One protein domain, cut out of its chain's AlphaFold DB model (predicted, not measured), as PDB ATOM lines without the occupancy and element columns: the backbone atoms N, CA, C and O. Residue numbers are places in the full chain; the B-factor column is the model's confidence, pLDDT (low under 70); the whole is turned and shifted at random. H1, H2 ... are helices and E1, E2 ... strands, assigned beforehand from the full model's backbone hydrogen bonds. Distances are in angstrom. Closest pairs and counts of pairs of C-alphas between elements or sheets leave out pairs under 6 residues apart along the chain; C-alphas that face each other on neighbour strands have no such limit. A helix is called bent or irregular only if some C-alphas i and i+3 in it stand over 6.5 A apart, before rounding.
ATOM      1  N   LYS A  13     -31.190 -38.755  21.722       96.50
ATOM      2  CA  LYS A  13     -30.659 -37.985  22.841       96.50
ATOM      3  C   LYS A  13     -31.211 -36.578  22.744       96.50
ATOM      4  O   LYS A  13     -30.945 -35.876  21.773       96.50
ATOM      5  N   CYS A  14     -31.953 -36.148  23.756       97.00
ATOM      6  CA  CYS A  14     -32.611 -34.849  23.756       97.00
ATOM      7  C   CYS A  14     -32.223 -34.030  24.983       97.00
ATOM      8  O   CYS A  14     -32.067 -34.564  26.084       97.00
ATOM      9  N   LYS A  15     -32.146 -32.714  24.792       97.88
ATOM     10  CA  LYS A  15     -32.111 -31.714  25.854       97.88
ATOM     11  C   LYS A  15     -33.448 -30.979  25.888       97.88
ATOM     12  O   LYS A  15     -33.828 -30.321  24.923       97.88
ATOM     13  N   LEU A  16     -34.158 -31.085  27.004       98.12
ATOM     14  CA  LEU A  16     -35.406 -30.374  27.259       98.12
ATOM     15  C   LEU A  16     -35.169 -29.238  28.252       98.12
ATOM     16  O   LEU A  16     -34.367 -29.373  29.179       98.12
ATOM     17  N   ARG A  17     -35.904 -28.140  28.081       98.06
ATOM     18  CA  ARG A  17     -35.973 -27.042  29.043       98.06
ATOM     19  C   ARG A  17     -37.406 -26.823  29.499       98.06
ATOM     20  O   ARG A  17     -38.310 -26.682  28.669       98.06
ATOM     21  N   PHE A  18     -37.559 -26.721  30.813       98.12
ATOM     22  CA  PHE A  18     -38.790 -26.330  31.480       98.12
ATOM     23  C   PHE A  18     -38.541 -25.076  32.303       98.12
ATOM     24  O   PHE A  18     -37.582 -25.046  33.068       98.12
ATOM     25  N   ASP A  19     -39.418 -24.086  32.203       97.06
ATOM     26  CA  ASP A  19     -39.369 -22.893  33.039       97.06
ATOM     27  C   ASP A  19     -40.562 -22.936  33.996       97.06
ATOM     28  O   ASP A  19     -41.708 -22.711  33.610       97.06
ATOM     29  N   VAL A  20     -40.295 -23.301  35.254       95.94
ATOM     30  CA  VAL A  20     -41.333 -23.517  36.271       95.94
ATOM     31  C   VAL A  20     -41.774 -22.170  36.849       95.94
ATOM     32  O   VAL A  20     -40.935 -21.482  37.441       95.94
ATOM     33  N   PRO A  21     -43.056 -21.782  36.719       92.44
ATOM     34  CA  PRO A  21     -43.532 -20.508  37.233       92.44
ATOM     35  C   PRO A  21     -43.772 -20.545  38.748       92.44
ATOM     36  O   PRO A  21     -44.149 -21.564  39.341       92.44
ATOM     37  N   ALA A  22     -43.635 -19.385  39.378       87.62
ATOM     38  CA  ALA A  22     -44.310 -19.045  40.620       87.62
ATOM     39  C   ALA A  22     -45.277 -17.894  40.343       87.62
ATOM     40  O   ALA A  22     -44.863 -16.740  40.223       87.62
ATOM     41  N   VAL A  23     -46.562 -18.232  40.227       67.50
ATOM     42  CA  VAL A  23     -47.644 -17.250  40.128       67.50
ATOM     43  C   VAL A  23     -48.105 -16.917  41.540       67.50
ATOM     44  O   VAL A  23     -48.534 -17.800  42.285       67.50
ATOM     45  N   VAL A  24     -48.024 -15.645  41.916       56.59
ATOM     46  CA  VAL A  24     -48.607 -15.155  43.167       56.59
ATOM     47  C   VAL A  24     -50.008 -14.653  42.838       56.59
ATOM     48  O   VAL A  24     -50.162 -13.628  42.186       56.59
ATOM     49  N   GLN A  25     -51.042 -15.382  43.265       51.50
ATOM     50  CA  GLN A  25     -52.448 -14.989  43.060       51.50
ATOM     51  C   GLN A  25     -52.868 -13.762  43.900       51.50
ATOM     52  O   GLN A  25     -54.032 -13.371  43.900       51.50
ATOM     53  N   THR A  26     -51.954 -13.159  44.663       46.66
ATOM     54  CA  THR A  26     -52.270 -12.120  45.650       46.66
ATOM     55  C   THR A  26     -52.059 -10.717  45.062       46.66
ATOM     56  O   THR A  26     -51.002 -10.445  44.488       46.66
ATOM     57  N   PRO A  27     -53.030  -9.790  45.191       47.12
ATOM     58  CA  PRO A  27     -52.947  -8.476  44.563       47.12
ATOM     59  C   PRO A  27     -51.826  -7.624  45.176       47.12
ATOM     60  O   PRO A  27     -51.854  -7.348  46.370       47.12
ATOM     61  N   LYS A  28     -50.867  -7.240  44.317       52.75
ATOM     62  CA  LYS A  28     -49.884  -6.123  44.270       52.75
ATOM     63  C   LYS A  28     -49.368  -5.388  45.525       52.75
ATOM     64  O   LYS A  28     -48.515  -4.525  45.352       52.75
ATOM     65  N   LEU A  29     -49.803  -5.663  46.752       49.41
ATOM     66  CA  LEU A  29     -49.574  -4.730  47.858       49.41
ATOM     67  C   LEU A  29     -48.476  -5.131  48.858       49.41
ATOM     68  O   LEU A  29     -48.075  -4.265  49.626       49.41
ATOM     69  N   PHE A  30     -47.957  -6.374  48.867       47.66
ATOM     70  CA  PHE A  30     -47.105  -6.812  49.995       47.66
ATOM     71  C   PHE A  30     -45.894  -7.722  49.719       47.66
ATOM     72  O   PHE A  30     -45.211  -8.058  50.681       47.66
ATOM     73  N   PHE A  31     -45.563  -8.105  48.478       53.97
ATOM     74  CA  PHE A  31     -44.454  -9.051  48.240       53.97
ATOM     75  C   PHE A  31     -43.396  -8.516  47.273       53.97
ATOM     76  O   PHE A  31     -43.706  -8.022  46.189       53.97
ATOM     77  N   GLY A  32     -42.132  -8.590  47.701       62.19
ATOM     78  CA  GLY A  32     -40.970  -8.162  46.926       62.19
ATOM     79  C   GLY A  32     -40.467  -9.254  45.979       62.19
ATOM     80  O   GLY A  32     -40.772 -10.435  46.127       62.19
ATOM     81  N   SER A  33     -39.616  -8.876  45.023       62.97
ATOM     82  CA  SER A  33     -39.027  -9.790  44.025       62.97
ATOM     83  C   SER A  33     -38.268 -10.990  44.621       62.97
ATOM     84  O   SER A  33     -38.108 -12.013  43.952       62.97
ATOM     85  N   SER A  34     -37.815 -10.891  45.876       70.75
ATOM     86  CA  SER A  34     -37.155 -11.971  46.623       70.75
ATOM     87  C   SER A  34     -38.095 -13.140  46.937       70.75
ATOM     88  O   SER A  34     -37.694 -14.298  46.795       70.75
ATOM     89  N   ASP A  35     -39.348 -12.862  47.303       80.50
ATOM     90  CA  ASP A  35     -40.304 -13.899  47.709       80.50
ATOM     91  C   ASP A  35     -40.776 -14.719  46.504       80.50
ATOM     92  O   ASP A  35     -40.787 -15.951  46.553       80.50
ATOM     93  N   ASN A  36     -41.014 -14.063  45.363       82.94
ATOM     94  CA  ASN A  36     -41.364 -14.743  44.111       82.94
ATOM     95  C   ASN A  36     -40.235 -15.680  43.656       82.94
ATOM     96  O   ASN A  36     -40.483 -16.818  43.252       82.94
ATOM     97  N   LYS A  37     -38.972 -15.241  43.771       88.50
ATOM     98  CA  LYS A  37     -37.807 -16.079  43.448       88.50
ATOM     99  C   LYS A  37     -37.674 -17.270  44.397       88.50
ATOM    100  O   LYS A  37     -37.352 -18.372  43.946       88.50
ATOM    101  N   ALA A  38     -37.931 -17.081  45.693       90.31
ATOM    102  CA  ALA A  38     -37.907 -18.164  46.673       90.31
ATOM    103  C   ALA A  38     -38.999 -19.212  46.391       90.31
ATOM    104  O   ALA A  38     -38.712 -20.413  46.384       90.31
ATOM    105  N   MET A  39     -40.217 -18.770  46.065       91.00
ATOM    106  CA  MET A  39     -41.315 -19.654  45.662       91.00
ATOM    107  C   MET A  39     -40.993 -20.416  44.373       91.00
ATOM    108  O   MET A  39     -41.151 -21.637  44.329       91.00
ATOM    109  N   ALA A  40     -40.470 -19.740  43.346       92.94
ATOM    110  CA  ALA A  40     -40.076 -20.384  42.091       92.94
ATOM    111  C   ALA A  40     -39.004 -21.457  42.333       92.94
ATOM    112  O   ALA A  40     -39.090 -22.568  41.807       92.94
ATOM    113  N   LYS A  41     -38.034 -21.178  43.215       94.44
ATOM    114  CA  LYS A  41     -37.021 -22.153  43.637       94.44
ATOM    115  C   LYS A  41     -37.647 -23.384  44.301       94.44
ATOM    116  O   LYS A  41     -37.214 -24.503  44.025       94.44
ATOM    117  N   GLN A  42     -38.648 -23.193  45.160       94.75
ATOM    118  CA  GLN A  42     -39.354 -24.292  45.818       94.75
ATOM    119  C   GLN A  42     -40.172 -25.122  44.819       94.75
ATOM    120  O   GLN A  42     -40.111 -26.352  44.860       94.75
ATOM    121  N   ASN A  43     -40.895 -24.473  43.902       95.19
ATOM    122  CA  ASN A  43     -41.648 -25.151  42.845       95.19
ATOM    123  C   ASN A  43     -40.716 -25.962  41.940       95.19
ATOM    124  O   ASN A  43     -40.982 -27.133  41.681       95.19
ATOM    125  N   ARG A  44     -39.567 -25.394  41.559       96.50
ATOM    126  CA  ARG A  44     -38.524 -26.111  40.822       96.50
ATOM    127  C   ARG A  44     -38.046 -27.361  41.553       96.50
ATOM    128  O   ARG A  44     -37.884 -28.397  40.921       96.50
ATOM    129  N   LEU A  45     -37.818 -27.291  42.866       96.12
ATOM    130  CA  LEU A  45     -37.389 -28.464  43.636       96.12
ATOM    131  C   LEU A  45     -38.440 -29.582  43.596       96.12
ATOM    132  O   LEU A  45     -38.086 -30.750  43.434       96.12
ATOM    133  N   LYS A  46     -39.727 -29.228  43.706       95.56
ATOM    134  CA  LYS A  46     -40.837 -30.181  43.574       95.56
ATOM    135  C   LYS A  46     -40.869 -30.807  42.178       95.56
ATOM    136  O   LYS A  46     -40.925 -32.028  42.080       95.56
ATOM    137  N   GLU A  47     -40.755 -29.996  41.127       95.50
ATOM    138  CA  GLU A  47     -40.776 -30.472  39.739       95.50
ATOM    139  C   GLU A  47     -39.572 -31.374  39.426       95.50
ATOM    140  O   GLU A  47     -39.728 -32.440  38.838       95.50
ATOM    141  N   VAL A  48     -38.369 -31.027  39.900       96.62
ATOM    142  CA  VAL A  48     -37.181 -31.890  39.778       96.62
ATOM    143  C   VAL A  48     -37.405 -33.238  40.465       96.62
ATOM    144  O   VAL A  48     -37.048 -34.277  39.909       96.62
ATOM    145  N   ASN A  49     -37.992 -33.244  41.665       95.75
ATOM    146  CA  ASN A  49     -38.301 -34.487  42.372       95.75
ATOM    147  C   ASN A  49     -39.361 -35.315  41.640       95.75
ATOM    148  O   ASN A  49     -39.231 -36.536  41.588       95.75
ATOM    149  N   LEU A  50     -40.372 -34.677  41.049       94.25
ATOM    150  CA  LEU A  50     -41.365 -35.352  40.217       94.25
ATOM    151  C   LEU A  50     -40.697 -36.014  39.005       94.25
ATOM    152  O   LEU A  50     -40.840 -37.217  38.818       94.25
ATOM    153  N   LEU A  51     -39.913 -35.259  38.229       94.19
ATOM    154  CA  LEU A  51     -39.240 -35.751  37.021       94.19
ATOM    155  C   LEU A  51     -38.310 -36.937  37.311       94.19
ATOM    156  O   LEU A  51     -38.304 -37.907  36.561       94.19
ATOM    157  N   LYS A  52     -37.571 -36.901  38.429       93.00
ATOM    158  CA  LYS A  52     -36.698 -38.009  38.857       93.00
ATOM    159  C   LYS A  52     -37.449 -39.310  39.139       93.00
ATOM    160  O   LYS A  52     -36.864 -40.378  38.999       93.00
ATOM    161  N   ASN A  53     -38.703 -39.216  39.574       92.56
ATOM    162  CA  ASN A  53     -39.508 -40.359  39.996       92.56
ATOM    163  C   ASN A  53     -40.606 -40.722  38.992       92.56
ATOM    164  O   ASN A  53     -41.402 -41.607  39.284       92.56
ATOM    165  N   LEU A  54     -40.680 -40.048  37.840       91.62
ATOM    166  CA  LEU A  54     -41.714 -40.275  36.838       91.62
ATOM    167  C   LEU A  54     -41.288 -41.404  35.885       91.62
ATOM    168  O   LEU A  54     -40.426 -41.175  35.030       91.62
ATOM    169  N   PRO A  55     -41.877 -42.611  35.978       90.00
ATOM    170  CA  PRO A  55     -41.564 -43.684  35.050       90.00
ATOM    171  C   PRO A  55     -42.245 -43.400  33.709       90.00
ATOM    172  O   PRO A  55     -43.466 -43.470  33.594       90.00
ATOM    173  N   LEU A  56     -41.452 -43.090  32.686       92.25
ATOM    174  CA  LEU A  56     -41.943 -42.925  31.322       92.25
ATOM    175  C   LEU A  56     -41.408 -44.055  30.450       92.25
ATOM    176  O   LEU A  56     -40.198 -44.265  30.348       92.25
ATOM    177  N   GLN A  57     -42.322 -44.795  29.826       90.56
ATOM    178  CA  GLN A  57     -41.957 -45.838  28.877       90.56
ATOM    179  C   GLN A  57     -41.169 -45.226  27.715       90.56
ATOM    180  O   GLN A  57     -41.541 -44.181  27.193       90.56
ATOM    181  N   GLY A  58     -40.077 -45.884  27.332       91.94
ATOM    182  CA  GLY A  58     -39.217 -45.426  26.244       91.94
ATOM    183  C   GLY A  58     -38.281 -44.274  26.618       91.94
ATOM    184  O   GLY A  58     -37.454 -43.909  25.794       91.94
ATOM    185  N   ILE A  59     -38.339 -43.735  27.844       94.94
ATOM    186  CA  ILE A  59     -37.474 -42.640  28.305       94.94
ATOM    187  C   ILE A  59     -36.441 -43.142  29.315       94.94
ATOM    188  O   ILE A  59     -36.721 -43.939  30.207       94.94
ATOM    189  N   THR A  60     -35.217 -42.639  29.208       94.75
ATOM    190  CA  THR A  60     -34.159 -42.815  30.205       94.75
ATOM    191  C   THR A  60     -33.521 -41.466  30.504       94.75
ATOM    192  O   THR A  60     -32.851 -40.890  29.647       94.75
ATOM    193  N   TYR A  61     -33.716 -40.955  31.719       95.06
ATOM    194  CA  TYR A  61     -33.101 -39.703  32.161       95.06
ATOM    195  C   TYR A  61     -31.591 -39.884  32.364       95.06
ATOM    196  O   TYR A  61     -31.162 -40.789  33.074       95.06
ATOM    197  N   GLU A  62     -30.790 -39.009  31.757       95.62
ATOM    198  CA  GLU A  62     -29.329 -38.981  31.905       95.62
ATOM    199  C   GLU A  62     -28.909 -37.931  32.937       95.62
ATOM    200  O   GLU A  62     -28.101 -38.198  33.824       95.62
ATOM    201  N   LYS A  63     -29.483 -36.727  32.846       96.56
ATOM    202  CA  LYS A  63     -29.175 -35.621  33.754       96.56
ATOM    203  C   LYS A  63     -30.384 -34.717  33.929       96.56
ATOM    204  O   LYS A  63     -31.058 -34.386  32.962       96.56
ATOM    205  N   ILE A  64     -30.612 -34.260  35.155       97.19
ATOM    206  CA  ILE A  64     -31.567 -33.193  35.468       97.19
ATOM    207  C   ILE A  64     -30.794 -32.121  36.241       97.19
ATOM    208  O   ILE A  64     -30.229 -32.419  37.293       97.19
ATOM    209  N   SER A  65     -30.737 -30.901  35.709       95.62
ATOM    210  CA  SER A  65     -30.052 -29.751  36.310       95.62
ATOM    211  C   SER A  65     -31.045 -28.649  36.675       95.62
ATOM    212  O   SER A  65     -31.994 -28.363  35.945       95.62
ATOM    213  N   SER A  66     -30.786 -28.016  37.816       94.75
ATOM    214  CA  SER A  66     -31.500 -26.847  38.331       94.75
ATOM    215  C   SER A  66     -30.568 -25.638  38.471       94.75
ATOM    216  O   SER A  66     -30.777 -24.798  39.347       94.75
ATOM    217  N   ASP A  67     -29.508 -25.584  37.664       93.00
ATOM    218  CA  ASP A  67     -28.431 -24.593  37.806       93.00
ATOM    219  C   ASP A  67     -28.775 -23.253  37.145       93.00
ATOM    220  O   ASP A  67     -28.139 -22.242  37.424       93.00
ATOM    221  N   GLY A  68     -29.802 -23.228  36.290       92.50
ATOM    222  CA  GLY A  68     -30.214 -22.009  35.607       92.50
ATOM    223  C   GLY A  68     -30.729 -20.935  36.573       92.50
ATOM    224  O   GLY A  68     -31.377 -21.226  37.590       92.50
ATOM    225  N   GLU A  69     -30.437 -19.684  36.230       94.56
ATOM    226  CA  GLU A  69     -30.813 -18.514  37.018       94.56
ATOM    227  C   GLU A  69     -32.325 -18.273  36.997       94.56
ATOM    228  O   GLU A  69     -32.991 -18.423  35.971       94.56
ATOM    229  N   ILE A  70     -32.868 -17.886  38.153       94.62
ATOM    230  CA  ILE A  70     -34.282 -17.535  38.289       94.62
ATOM    231  C   ILE A  70     -34.474 -16.106  37.790       94.62
ATOM    232  O   ILE A  70     -33.883 -15.167  38.337       94.62
ATOM    233  N   TYR A  71     -35.339 -15.943  36.798       92.62
ATOM    234  CA  TYR A  71     -35.655 -14.655  36.191       92.62
ATOM    235  C   TYR A  71     -37.113 -14.273  36.452       92.62
ATOM    236  O   TYR A  71     -37.911 -15.097  36.892       92.62
ATOM    237  N   ILE A  72     -37.445 -13.000  36.247       90.25
ATOM    238  CA  ILE A  72     -38.801 -12.468  36.406       90.25
ATOM    239  C   ILE A  72     -39.235 -11.901  35.062       90.25
ATOM    240  O   ILE A  72     -38.430 -11.254  34.391       90.25
ATOM    241  N   LEU A  73     -40.482 -12.156  34.685       88.81
ATOM    242  CA  LEU A  73     -41.105 -11.617  33.486       88.81
ATOM    243  C   LEU A  73     -42.430 -10.946  33.867       88.81
ATOM    244  O   LEU A  73     -43.153 -11.449  34.730       88.81
ATOM    245  N   ASP A  74     -42.716  -9.795  33.264       84.38
ATOM    246  CA  ASP A  74     -43.997  -9.110  33.423       84.38
ATOM    247  C   ASP A  74     -45.027  -9.747  32.468       84.38
ATOM    248  O   ASP A  74     -44.913  -9.612  31.250       84.38
ATOM    249  N   GLU A  75     -46.025 -10.448  33.011       82.44
ATOM    250  CA  GLU A  75     -47.105 -11.114  32.267       82.44
ATOM    251  C   GLU A  75     -48.467 -10.583  32.719       82.44
ATOM    252  O   GLU A  75     -48.796 -10.659  33.903       82.44
ATOM    253  N   ASP A  76     -49.263 -10.040  31.792       74.88
ATOM    254  CA  ASP A  76     -50.670  -9.653  31.993       74.88
ATOM    255  C   ASP A  76     -50.966  -8.957  33.339       74.88
ATOM    256  O   ASP A  76     -51.870  -9.326  34.089       74.88
ATOM    257  N   ASN A  77     -50.204  -7.899  33.644       71.94
ATOM    258  CA  ASN A  77     -50.262  -7.106  34.885       71.94
ATOM    259  C   ASN A  77     -49.718  -7.782  36.156       71.94
ATOM    260  O   ASN A  77     -49.898  -7.226  37.248       71.94
ATOM    261  N   SER A  78     -49.033  -8.915  36.038       74.88
ATOM    262  CA  SER A  78     -48.384  -9.648  37.126       74.88
ATOM    263  C   SER A  78     -46.884  -9.835  36.868       74.88
ATOM    264  O   SER A  78     -46.428  -9.791  35.730       74.88
ATOM    265  N   GLN A  79     -46.108 -10.026  37.936       81.75
ATOM    266  CA  GLN A  79     -44.700 -10.413  37.844       81.75
ATOM    267  C   GLN A  79     -44.564 -11.889  38.163       81.75
ATOM    268  O   GLN A  79     -44.798 -12.300  39.302       81.75
ATOM    269  N   VAL A  80     -44.146 -12.673  37.174       87.69
ATOM    270  CA  VAL A  80     -43.968 -14.116  37.317       87.69
ATOM    271  C   VAL A  80     -42.483 -14.422  37.414       87.69
ATOM    272  O   VAL A  80     -41.699 -14.074  36.531       87.69
ATOM    273  N   ALA A  81     -42.080 -15.068  38.508       91.94
ATOM    274  CA  ALA A  81     -40.732 -15.604  38.632       91.94
ATOM    275  C   ALA A  81     -40.677 -17.007  38.022       91.94
ATOM    276  O   ALA A  81     -41.482 -17.872  38.368       91.94
ATOM    277  N   TYR A  82     -39.696 -17.243  37.162       94.88
ATOM    278  CA  TYR A  82     -39.480 -18.500  36.462       94.88
ATOM    279  C   TYR A  82     -38.175 -19.146  36.904       94.88
ATOM    280  O   TYR A  82     -37.112 -18.525  36.869       94.88
ATOM    281  N   ALA A  83     -38.251 -20.411  37.310       96.94
ATOM    282  CA  ALA A  83     -37.103 -21.205  37.718       96.94
ATOM    283  C   ALA A  83     -36.829 -22.322  36.689       96.94
ATOM    284  O   ALA A  83     -37.573 -23.307  36.649       96.94
ATOM    285  N   PRO A  84     -35.769 -22.198  35.870       98.00
ATOM    286  CA  PRO A  84     -35.482 -23.142  34.795       98.00
ATOM    287  C   PRO A  84     -34.965 -24.493  35.309       98.00
ATOM    288  O   PRO A  84     -34.242 -24.565  36.313       98.00
ATOM    289  N   ILE A  85     -35.310 -25.548  34.570       98.25
ATOM    290  CA  ILE A  85     -34.834 -26.928  34.689       98.25
ATOM    291  C   ILE A  85     -34.360 -27.381  33.311       98.25
ATOM    292  O   ILE A  85     -35.088 -27.253  32.326       98.25
ATOM    293  N   GLU A  86     -33.167 -27.965  33.253       98.25
ATOM    294  CA  GLU A  86     -32.663 -28.628  32.052       98.25
ATOM    295  C   GLU A  86     -32.625 -30.141  32.255       98.25
ATOM    296  O   GLU A  86     -32.120 -30.631  33.268       98.25
ATOM    297  N   VAL A  87     -33.135 -30.888  31.280       97.94
ATOM    298  CA  VAL A  87     -33.178 -32.352  31.305       97.94
ATOM    299  C   VAL A  87     -32.470 -32.897  30.076       97.94
ATOM    300  O   VAL A  87     -32.865 -32.589  28.958       97.94
ATOM    301  N   ILE A  88     -31.449 -33.727  30.277       97.88
ATOM    302  CA  ILE A  88     -30.853 -34.562  29.233       97.88
ATOM    303  C   ILE A  88     -31.409 -35.969  29.412       97.88
ATOM    304  O   ILE A  88     -31.347 -36.530  30.510       97.88
ATOM    305  N   LEU A  89     -31.965 -36.532  28.347       96.75
ATOM    306  CA  LEU A  89     -32.563 -37.862  28.352       96.75
ATOM    307  C   LEU A  89     -32.352 -38.570  27.017       96.75
ATOM    308  O   LEU A  89     -32.022 -37.944  26.011       96.75
ATOM    309  N   ASN A  90     -32.575 -39.878  27.030       96.56
ATOM    310  CA  ASN A  90     -32.646 -40.721  25.848       96.56
ATOM    311  C   ASN A  90     -34.092 -41.188  25.663       96.56
ATOM    312  O   ASN A  90     -34.699 -41.639  26.636       96.56
ATOM    313  N   ALA A  91     -34.619 -41.107  24.446       94.81
ATOM    314  CA  ALA A  91     -35.942 -41.597  24.075       94.81
ATOM    315  C   ALA A  91     -35.847 -42.675  22.988       94.81
ATOM    316  O   ALA A  91     -35.040 -42.559  22.066       94.81
ATOM    317  N   ASP A  92     -36.659 -43.726  23.083       91.12
ATOM    318  CA  ASP A  92     -36.698 -44.790  22.076       91.12
ATOM    319  C   ASP A  92     -37.366 -44.294  20.783       91.12
ATOM    320  O   ASP A  92     -36.870 -44.564  19.686       91.12
ATOM    321  N   PHE A  93     -38.441 -43.509  20.909       89.38
ATOM    322  CA  PHE A  93     -39.119 -42.856  19.791       89.38
ATOM    323  C   PHE A  93     -39.485 -41.396  20.094       89.38
ATOM    324  O   PHE A  93     -39.544 -40.973  21.248       89.38
ATOM    325  N   LEU A  94     -39.758 -40.610  19.045       90.88
ATOM    326  CA  LEU A  94     -40.103 -39.191  19.192       90.88
ATOM    327  C   LEU A  94     -41.411 -39.013  19.976       90.88
ATOM    328  O   LEU A  94     -41.530 -38.112  20.804       90.88
ATOM    329  N   GLU A  95     -42.373 -39.906  19.752       90.94
ATOM    330  CA  GLU A  95     -43.666 -39.896  20.426       90.94
ATOM    331  C   GLU A  95     -43.580 -40.172  21.939       90.94
ATOM    332  O   GLU A  95     -44.500 -39.813  22.672       90.94
ATOM    333  N   ASP A  96     -42.478 -40.744  22.437       92.25
ATOM    334  CA  ASP A  96     -42.263 -40.948  23.878       92.25
ATOM    335  C   ASP A  96     -41.954 -39.635  24.616       92.25
ATOM    336  O   ASP A  96     -42.084 -39.565  25.839       92.25
ATOM    337  N   LEU A  97     -41.587 -38.567  23.893       93.69
ATOM    338  CA  LEU A  97     -41.367 -37.237  24.469       93.69
ATOM    339  C   LEU A  97     -42.674 -36.488  24.768       93.69
ATOM    340  O   LEU A  97     -42.645 -35.528  25.541       93.69
ATOM    341  N   LEU A  98     -43.804 -36.897  24.174       93.38
ATOM    342  CA  LEU A  98     -45.090 -36.188  24.269       93.38
ATOM    343  C   LEU A  98     -45.523 -35.873  25.718       93.38
ATOM    344  O   LEU A  98     -45.813 -34.703  25.983       93.38
ATOM    345  N   PRO A  99     -45.449 -36.812  26.688       91.38
ATOM    346  CA  PRO A  99     -45.836 -36.545  28.080       91.38
ATOM    347  C   PRO A  99     -44.984 -35.477  28.784       91.38
ATOM    348  O   PRO A  99     -45.365 -34.935  29.827       91.38
ATOM    349  N   LEU A 100     -43.790 -35.196  28.256       94.06
ATOM    350  CA  LEU A 100     -42.900 -34.158  28.764       94.06
ATOM    351  C   LEU A 100     -43.143 -32.833  28.042       94.06
ATOM    352  O   LEU A 100     -43.329 -31.814  28.698       94.06
ATOM    353  N   ILE A 101     -43.174 -32.832  26.708       93.69
ATOM    354  CA  ILE A 101     -43.243 -31.585  25.928       93.69
ATOM    355  C   ILE A 101     -44.623 -30.915  25.963       93.69
ATOM    356  O   ILE A 101     -44.730 -29.730  25.673       93.69
ATOM    357  N   LEU A 102     -45.676 -31.649  26.332       91.19
ATOM    358  CA  LEU A 102     -47.025 -31.096  26.477       91.19
ATOM    359  C   LEU A 102     -47.269 -30.427  27.840       91.19
ATOM    360  O   LEU A 102     -48.349 -29.878  28.057       91.19
ATOM    361  N   ARG A 103     -46.298 -30.435  28.762       90.62
ATOM    362  CA  ARG A 103     -46.396 -29.728  30.052       90.62
ATOM    363  C   ARG A 103     -46.394 -28.213  29.854       90.62
ATOM    364  O   ARG A 103     -45.643 -27.703  29.033       90.62
ATOM    365  N   ASP A 104     -47.138 -27.475  30.675       90.19
ATOM    366  CA  ASP A 104     -47.237 -26.006  30.551       90.19
ATOM    367  C   ASP A 104     -45.907 -25.277  30.798       90.19
ATOM    368  O   ASP A 104     -45.652 -24.198  30.258       90.19
ATOM    369  N   SER A 105     -45.032 -25.885  31.602       93.88
ATOM    370  CA  SER A 105     -43.689 -25.379  31.877       93.88
ATOM    371  C   SER A 105     -42.704 -25.645  30.739       93.88
ATOM    372  O   SER A 105     -41.608 -25.094  30.769       93.88
ATOM    373  N   PHE A 106     -43.042 -26.468  29.740       96.31
ATOM    374  CA  PHE A 106     -42.145 -26.765  28.628       96.31
ATOM    375  C   PHE A 106     -41.835 -25.498  27.819       96.31
ATOM    376  O   PHE A 106     -42.697 -24.645  27.589       96.31
ATOM    377  N   ARG A 107     -40.571 -25.352  27.406       96.31
ATOM    378  CA  ARG A 107     -40.098 -24.180  26.652       96.31
ATOM    379  C   ARG A 107     -39.277 -24.531  25.428       96.31
ATOM    380  O   ARG A 107     -39.359 -23.830  24.425       96.31
ATOM    381  N   ARG A 108     -38.450 -25.575  25.500       96.56
ATOM    382  CA  ARG A 108     -37.553 -25.935  24.398       96.56
ATOM    383  C   ARG A 108     -37.229 -27.419  24.404       96.56
ATOM    384  O   ARG A 108     -36.989 -28.001  25.459       96.56
ATOM    385  N   VAL A 109     -37.136 -27.980  23.203       96.75
ATOM    386  CA  VAL A 109     -36.505 -29.268  22.913       96.75
ATOM    387  C   VAL A 109     -35.349 -29.040  21.947       96.75
ATOM    388  O   VAL A 109     -35.447 -28.232  21.027       96.75
ATOM    389  N   GLU A 110     -34.254 -29.748  22.169       96.75
ATOM    390  CA  GLU A 110     -33.122 -29.843  21.260       96.75
ATOM    391  C   GLU A 110     -32.749 -31.317  21.115       96.75
ATOM    392  O   GLU A 110     -32.566 -32.012  22.115       96.75
ATOM    393  N   ILE A 111     -32.674 -31.798  19.875       95.25
ATOM    394  CA  ILE A 111     -32.216 -33.153  19.565       95.25
ATOM    395  C   ILE A 111     -30.696 -33.076  19.431       95.25
ATOM    396  O   ILE A 111     -30.188 -32.395  18.547       95.25
ATOM    397  N   LEU A 112     -29.989 -33.718  20.356       95.81
ATOM    398  CA  LEU A 112     -28.529 -33.778  20.386       95.81
ATOM    399  C   LEU A 112     -28.011 -34.911  19.496       95.81
ATOM    400  O   LEU A 112     -27.000 -34.748  18.821       95.81
ATOM    401  N   GLU A 113     -28.705 -36.050  19.503       93.94
ATOM    402  CA  GLU A 113     -28.412 -37.193  18.641       93.94
ATOM    403  C   GLU A 113     -29.717 -37.880  18.205       93.94
ATOM    404  O   GLU A 113     -30.658 -37.959  19.004       93.94
ATOM    405  N   PRO A 114     -29.776 -38.430  16.980       92.56
ATOM    406  CA  PRO A 114     -28.779 -38.304  15.906       92.56
ATOM    407  C   PRO A 114     -28.732 -36.882  15.310       92.56
ATOM    408  O   PRO A 114     -29.625 -36.076  15.559       92.56
ATOM    409  N   SER A 115     -27.700 -36.580  14.508       88.81
ATOM    410  CA  SER A 115     -27.589 -35.305  13.773       88.81
ATOM    411  C   SER A 115     -28.730 -35.095  12.780       88.81
ATOM    412  O   SER A 115     -29.153 -33.966  12.549       88.81
ATOM    413  N   ASP A 116     -29.232 -36.194  12.218       86.75
ATOM    414  CA  ASP A 116     -30.289 -36.215  11.222       86.75
ATOM    415  C   ASP A 116     -31.415 -37.129  11.694       86.75
ATOM    416  O   ASP A 116     -31.202 -38.305  12.006       86.75
ATOM    417  N   LEU A 117     -32.632 -36.588  11.729       87.12
ATOM    418  CA  LEU A 117     -33.827 -37.326  12.106       87.12
ATOM    419  C   LEU A 117     -34.659 -37.645  10.863       87.12
ATOM    420  O   LEU A 117     -35.196 -36.748  10.217       87.12
ATOM    421  N   SER A 118     -34.831 -38.932  10.575       85.94
ATOM    422  CA  SER A 118     -35.781 -39.421   9.573       85.94
ATOM    423  C   SER A 118     -36.867 -40.260  10.238       85.94
ATOM    424  O   SER A 118     -36.550 -41.166  11.013       85.94
TER     425      SER A 118
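What this domain is: This is residues 13 to 118 of the 144 residues of an uncharacterized protein of Alkalicella caledoniensis (UniProt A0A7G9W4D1). Look for a long, strongly twisted sheet in which two long antiparallel strands, E1 and E4, run side by side through the middle, with the long helix H1 packed slantwise over them. E5 lies along E1, E2 lies along one part of E4, E3 makes a hairpin with another part of it, and the short helix H2 packs near the end where E4 finishes. The printed part has 106 residues with two named helices and five named strands, and along the chain E1 is followed by H1, then by E2, E3 and E4, then by H2 and last by E5; the class is mixed, helices and strands, and the branched sheet is made of the antiparallel neighbour pairs E1 and E4, E1 and E5, E2 and E4, and E3 and E4. The whole is a rod spanning 52 by 25 by 21 A, only just loose and close to compact, with a radius of gyration of the C-alphas of 15.6 A.

Where its parts are: Find C-alpha 13 at (-30.659, -37.985, 22.841), where E1 begins; it runs through residues 13 to 22 over 29.3 A. E4, residues 78 to 91, covers 36.7 A and bends by 61 degrees at residue 88. Beside these are E2, residues 59 to 65, E3, residues 71 to 75, and E5, residues 106 to 113, which ends at C-alpha 113 (-28.412, -37.193, 18.641). H1, residues 33 to 53, starts at C-alpha 33 (-39.027, -9.790, 44.025) and runs 30.8 A. H2, residues 94 to 101, is irregular: C-alphas 96 and 99 are 7.1 A apart.

How they stand to each other: Start at E1 and E4, where N 16 and O 87 are 2.8 A apart. On the other side of E1 is E5, with N 15 and O 110 at 2.8 A. E2 and E3 are both on the other side of E4 from E1, staggered along it and apart from each other. Look at N 62 and O 88, 2.8 A, for E2 and E4, and at N 73 and O 80, 2.9 A, for the hairpin E3 and E4. H1 is on the sheet at a height of 7.3 A, slantwise to the strands, at 36 degrees to E1 on the local plane; its closest C-alphas to E4 are Ala 40 and Ala 83, 5.4 A. H2 is on the sheet at a height of 7.6 A and apart from H1. In H1 every O i to N i+4 pair is within hydrogen-bond range; in H2 1 of 4 is, beside 4 of 5 O i to N i+3 pairs.

The domain as a whole: The two C-alphas farthest apart are those of Leu 29 and Ser 118, 53.5 A. The printed part has no cut and no long link. Confidence is under 70 in residues 23 to 33.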